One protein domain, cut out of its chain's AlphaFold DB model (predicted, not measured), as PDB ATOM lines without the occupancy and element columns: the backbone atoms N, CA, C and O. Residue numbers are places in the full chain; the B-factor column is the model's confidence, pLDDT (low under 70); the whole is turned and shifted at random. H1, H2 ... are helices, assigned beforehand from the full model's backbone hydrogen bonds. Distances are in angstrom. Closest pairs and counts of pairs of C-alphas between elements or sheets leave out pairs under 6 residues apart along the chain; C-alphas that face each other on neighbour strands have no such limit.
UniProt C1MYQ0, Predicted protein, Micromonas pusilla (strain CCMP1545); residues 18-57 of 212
ATOM      1  N   SER A  18     -31.591  -8.471  -4.391       76.12
ATOM      2  CA  SER A  18     -31.030  -9.557  -5.206       76.12
ATOM      3  C   SER A  18     -30.606  -9.120  -6.614       76.12
ATOM      4  O   SER A  18     -29.777  -9.782  -7.239       76.12
ATOM      5  N   GLN A  19     -31.129  -7.995  -7.112       77.50
ATOM      6  CA  GLN A  19     -30.753  -7.432  -8.411       77.50
ATOM      7  C   GLN A  19     -29.397  -6.708  -8.360       77.50
ATOM      8  O   GLN A  19     -28.764  -6.498  -9.399       77.50
ATOM      9  N   PHE A  20     -28.907  -6.376  -7.160       76.75
ATOM     10  CA  PHE A  20     -27.590  -5.789  -6.969       76.75
ATOM     11  C   PHE A  20     -26.528  -6.883  -6.894       76.75
ATOM     12  O   PHE A  20     -26.387  -7.597  -5.904       76.75
ATOM     13  N   LYS A  21     -25.729  -7.005  -7.956       70.81
ATOM     14  CA  LYS A  21     -24.590  -7.927  -7.969       70.81
ATOM     15  C   LYS A  21     -23.421  -7.317  -7.202       70.81
ATOM     16  O   LYS A  21     -22.980  -6.215  -7.509       70.81
ATOM     17  N   SER A  22     -22.859  -8.066  -6.254       61.56
ATOM     18  CA  SER A  22     -21.708  -7.624  -5.451       61.56
ATOM     19  C   SER A  22     -20.436  -7.396  -6.281       61.56
ATOM     20  O   SER A  22     -19.580  -6.597  -5.902       61.56
ATOM     21  N   LYS A  23     -20.309  -8.070  -7.432       62.38
ATOM     22  CA  LYS A  23     -19.173  -7.951  -8.354       62.38
ATOM     23  C   LYS A  23     -19.656  -7.941  -9.802       62.38
ATOM     24  O   LYS A  23     -20.573  -8.674 -10.176       62.38
ATOM     25  N   THR A  24     -19.034  -7.113 -10.637       64.44
ATOM     26  CA  THR A  24     -19.194  -7.212 -12.097       64.44
ATOM     27  C   THR A  24     -18.437  -8.430 -12.639       64.44
ATOM     28  O   THR A  24     -17.588  -8.985 -11.944       64.44
ATOM     29  N   LYS A  25     -18.690  -8.834 -13.897       62.09
ATOM     30  CA  LYS A  25     -17.909  -9.895 -14.575       62.09
ATOM     31  C   LYS A  25     -16.395  -9.608 -14.580       62.09
ATOM     32  O   LYS A  25     -15.606 -10.538 -14.620       62.09
ATOM     33  N   ALA A  26     -16.007  -8.334 -14.477       64.56
ATOM     34  CA  ALA A  26     -14.624  -7.872 -14.370       64.56
ATOM     35  C   ALA A  26     -14.096  -7.808 -12.916       64.56
ATOM     36  O   ALA A  26     -13.086  -7.164 -12.654       64.56
ATOM     37  N   GLY A  27     -14.811  -8.374 -11.938       66.50
ATOM     38  CA  GLY A  27     -14.415  -8.390 -10.523       66.50
ATOM     39  C   GLY A  27     -14.524  -7.047  -9.788       66.50
ATOM     40  O   GLY A  27     -14.477  -7.019  -8.560       66.50
ATOM     41  N   ARG A  28     -14.729  -5.932 -10.502       66.25
ATOM     42  CA  ARG A  28     -14.908  -4.595  -9.915       66.25
ATOM     43  C   ARG A  28     -16.311  -4.449  -9.328       66.25
ATOM     44  O   ARG A  28     -17.297  -4.727 -10.014       66.25
ATOM     45  N   ALA A  29     -16.415  -3.993  -8.082       67.69
ATOM     46  CA  ALA A  29     -17.689  -3.577  -7.505       67.69
ATOM     47  C   ALA A  29     -18.078  -2.212  -8.095       67.69
ATOM     48  O   ALA A  29     -17.293  -1.264  -8.027       67.69
ATOM     49  N   MET A  30     -19.261  -2.111  -8.710       73.38
ATOM     50  CA  MET A  30     -19.793  -0.809  -9.127       73.38
ATOM     51  C   MET A  30     -20.387  -0.081  -7.913       73.38
ATOM     52  O   MET A  30     -20.988  -0.733  -7.056       73.38
ATOM     53  N   PRO A  31     -20.265   1.257  -7.834       80.81
ATOM     54  CA  PRO A  31     -20.964   2.050  -6.832       80.81
ATOM     55  C   PRO A  31     -22.470   1.778  -6.871       80.81
ATOM     56  O   PRO A  31     -23.067   1.710  -7.947       80.81
ATOM     57  N   PHE A  32     -23.087   1.666  -5.695       82.25
ATOM     58  CA  PHE A  32     -24.498   1.300  -5.545       82.25
ATOM     59  C   PHE A  32     -25.446   2.177  -6.382       82.25
ATOM     60  O   PHE A  32     -26.292   1.649  -7.100       82.25
ATOM     61  N   LEU A  33     -25.243   3.501  -6.371       85.25
ATOM     62  CA  LEU A  33     -26.059   4.445  -7.143       85.25
ATOM     63  C   LEU A  33     -25.960   4.195  -8.655       85.25
ATOM     64  O   LEU A  33     -26.977   4.137  -9.336       85.25
ATOM     65  N   GLN A  34     -24.754   3.957  -9.176       85.62
ATOM     66  CA  GLN A  34     -24.558   3.665 -10.602       85.62
ATOM     67  C   GLN A  34     -25.224   2.345 -11.010       85.62
ATOM     68  O   GLN A  34     -25.751   2.222 -12.116       85.62
ATOM     69  N   MET A  35     -25.225   1.352 -10.116       85.19
ATOM     70  CA  MET A  35     -25.906   0.083 -10.355       85.19
ATOM     71  C   MET A  35     -27.430   0.248 -10.358       85.19
ATOM     72  O   MET A  35     -28.080  -0.271 -11.265       85.19
ATOM     73  N   ALA A  36     -27.988   1.008  -9.410       85.56
ATOM     74  CA  ALA A  36     -29.420   1.301  -9.356       85.56
ATOM     75  C   ALA A  36     -29.895   2.030 -10.622       85.56
ATOM     76  O   ALA A  36     -30.876   1.627 -11.244       85.56
ATOM     77  N   GLU A  37     -29.150   3.042 -11.075       86.19
ATOM     78  CA  GLU A  37     -29.466   3.763 -12.310       86.19
ATOM     79  C   GLU A  37     -29.417   2.864 -13.546       86.19
ATOM     80  O   GLU A  37     -30.261   2.982 -14.433       86.19
ATOM     81  N   LYS A  38     -28.456   1.938 -13.604       86.69
ATOM     82  CA  LYS A  38     -28.357   0.974 -14.701       86.69
ATOM     83  C   LYS A  38     -29.564   0.033 -14.751       86.69
ATOM     84  O   LYS A  38     -30.064  -0.224 -15.840       86.69
ATOM     85  N   ILE A  39     -30.016  -0.465 -13.599       85.81
ATOM     86  CA  ILE A  39     -31.208  -1.327 -13.504       85.81
ATOM     87  C   ILE A  39     -32.456  -0.542 -13.914       85.81
ATOM     88  O   ILE A  39     -33.305  -1.048 -14.631       85.81
ATOM     89  N   MET A  40     -32.547   0.729 -13.540       84.88
ATOM     90  CA  MET A  40     -33.684   1.562 -13.923       84.88
ATOM     91  C   MET A  40     -33.722   1.909 -15.411       84.88
ATOM     92  O   MET A  40     -34.804   2.002 -15.986       84.88
ATOM     93  N   ARG A  41     -32.561   2.062 -16.061       84.00
ATOM     94  CA  ARG A  41     -32.489   2.291 -17.513       84.00
ATOM     95  C   ARG A  41     -33.062   1.134 -18.334       84.00
ATOM     96  O   ARG A  41     -33.451   1.376 -19.468       84.00
ATOM     97  N   SER A  42     -33.136  -0.090 -17.797       81.88
ATOM     98  CA  SER A  42     -33.766  -1.213 -18.506       81.88
ATOM     99  C   SER A  42     -35.299  -1.174 -18.478       81.88
ATOM    100  O   SER A  42     -35.926  -1.998 -19.133       81.88
ATOM    101  N   GLY A  43     -35.913  -0.250 -17.724       79.69
ATOM    102  CA  GLY A  43     -37.367  -0.059 -17.670       79.69
ATOM    103  C   GLY A  43     -38.150  -1.139 -16.909       79.69
ATOM    104  O   GLY A  43     -39.351  -0.977 -16.706       79.69
ATOM    105  N   ALA A  44     -37.481  -2.200 -16.446       78.38
ATOM    106  CA  ALA A  44     -38.098  -3.355 -15.783       78.38
ATOM    107  C   ALA A  44     -38.537  -3.093 -14.326       78.38
ATOM    108  O   ALA A  44     -39.257  -3.898 -13.733       78.38
ATOM    109  N   VAL A  45     -38.072  -1.988 -13.735       82.56
ATOM    110  CA  VAL A  45     -38.199  -1.701 -12.303       82.56
ATOM    111  C   VAL A  45     -38.731  -0.288 -12.081       82.56
ATOM    112  O   VAL A  45     -38.312   0.657 -12.753       82.56
ATOM    113  N   SER A  46     -39.651  -0.141 -11.126       85.19
ATOM    114  CA  SER A  46     -40.182   1.167 -10.733       85.19
ATOM    115  C   SER A  46     -39.123   2.007 -10.011       85.19
ATOM    116  O   SER A  46     -38.276   1.483  -9.286       85.19
ATOM    117  N   LYS A  47     -39.167   3.332 -10.192       85.62
ATOM    118  CA  LYS A  47     -38.242   4.261  -9.532       85.62
ATOM    119  C   LYS A  47     -38.471   4.238  -8.016       85.62
ATOM    120  O   LYS A  47     -39.559   4.609  -7.580       85.62
ATOM    121  N   PRO A  48     -37.468   3.879  -7.198       87.19
ATOM    122  CA  PRO A  48     -37.621   3.937  -5.754       87.19
ATOM    123  C   PRO A  48     -37.507   5.384  -5.252       87.19
ATOM    124  O   PRO A  48     -36.681   6.159  -5.741       87.19
ATOM    125  N   ALA A  49     -38.288   5.729  -4.225       87.19
ATOM    126  CA  ALA A  49     -38.331   7.078  -3.651       87.19
ATOM    127  C   ALA A  49     -36.969   7.558  -3.107       87.19
ATOM    128  O   ALA A  49     -36.645   8.741  -3.181       87.19
ATOM    129  N   TRP A  50     -36.130   6.641  -2.611       89.06
ATOM    130  CA  TRP A  50     -34.812   6.979  -2.065       89.06
ATOM    131  C   TRP A  50     -33.783   7.388  -3.129       89.06
ATOM    132  O   TRP A  50     -32.771   7.990  -2.779       89.06
ATOM    133  N   LEU A  51     -34.001   7.083  -4.417       88.69
ATOM    134  CA  LEU A  51     -33.014   7.379  -5.463       88.69
ATOM    135  C   LEU A  51     -32.800   8.884  -5.628       88.69
ATOM    136  O   LEU A  51     -31.666   9.324  -5.800       88.69
ATOM    137  N   ASP A  52     -33.873   9.670  -5.564       89.81
ATOM    138  CA  ASP A  52     -33.781  11.124  -5.697       89.81
ATOM    139  C   ASP A  52     -33.060  11.743  -4.500       89.81
ATOM    140  O   ASP A  52     -32.179  12.582  -4.685       89.81
ATOM    141  N   ALA A  53     -33.334  11.245  -3.291       90.94
ATOM    142  CA  ALA A  53     -32.601  11.638  -2.090       90.94
ATOM    143  C   ALA A  53     -31.106  11.281  -2.193       90.94
ATOM    144  O   ALA A  53     -30.245  12.097  -1.872       90.94
ATOM    145  N   MET A  54     -30.780  10.091  -2.708       89.94
ATOM    146  CA  MET A  54     -29.395   9.638  -2.873       89.94
ATOM    147  C   MET A  54     -28.646  10.387  -3.992       89.94
ATOM    148  O   MET A  54     -27.424  10.515  -3.939       89.94
ATOM    149  N   ARG A  55     -29.361  10.888  -5.006       88.38
ATOM    150  CA  ARG A  55     -28.806  11.771  -6.045       88.38
ATOM    151  C   ARG A  55     -28.550  13.176  -5.524       88.38
ATOM    152  O   ARG A  55     -27.525  13.757  -5.865       88.38
ATOM    153  N   ALA A  56     -29.467  13.700  -4.713       92.38
ATOM    154  CA  ALA A  56     -29.309  15.001  -4.078       92.38
ATOM    155  C   ALA A  56     -28.124  15.002  -3.100       92.38
ATOM    156  O   ALA A  56     -27.349  15.953  -3.071       92.38
ATOM    157  N   VAL A  57     -27.955  13.915  -2.336       91.50
ATOM    158  CA  VAL A  57     -26.873  13.765  -1.355       91.50
ATOM    159  C   VAL A  57     -26.147  12.429  -1.572       91.50
ATOM    160  O   VAL A  57     -26.477  11.426  -0.930       91.50
TER     161      VAL A  57
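Overview. This is residues 18 to 57 of the 212 residues of the protein "Predicted protein" of Micromonas pusilla (strain CCMP1545) (UniProt C1MYQ0). The ten-residue helix H1 stands in the middle of a loose S-shaped course, with a looping first stretch, residues 18 to 31, on one side and the short helix H2 on the other. Residues 23 to 28 of that stretch stick out, and the link after H1 folds back to H2. The printed part has 40 residues with two named helices, H1 then H2, and no named strand; the class is all helix, with under half of the residues in named elements. It is only just loose, close to compact, with a radius of gyration of the C-alphas of 10.9 A, and spans 29 by 24 by 16 A.

Along the chain. H1, residues 32 to 41, measures 14.4 A from C-alpha 32 at (-24.498, 1.300, -5.545) to C-alpha 41. H2, residues 50 to 56, measures 9.9 A and ends with C-alpha 56 at (-29.309, 15.001, -4.078).

Arrangement. H1 and H2 only just touch, with 3 pairs of C-alphas within 8 A; the closest C-alphas, of Leu 33 and Met 54, are 7.5 A apart. They run opposite ways at a steep tilt of 67 degrees, only just short of about perpendicular. In H1 and H2 every O i to N i+4 pair is within hydrogen-bond range.

Size, cuts and confidence. The two C-alphas farthest apart, of Ala 26 and Ala 49, are 30.0 A apart. The printed part has no cut, and the link from H1 to H2 is short. Residues 22 to 29 have pLDDT under 70.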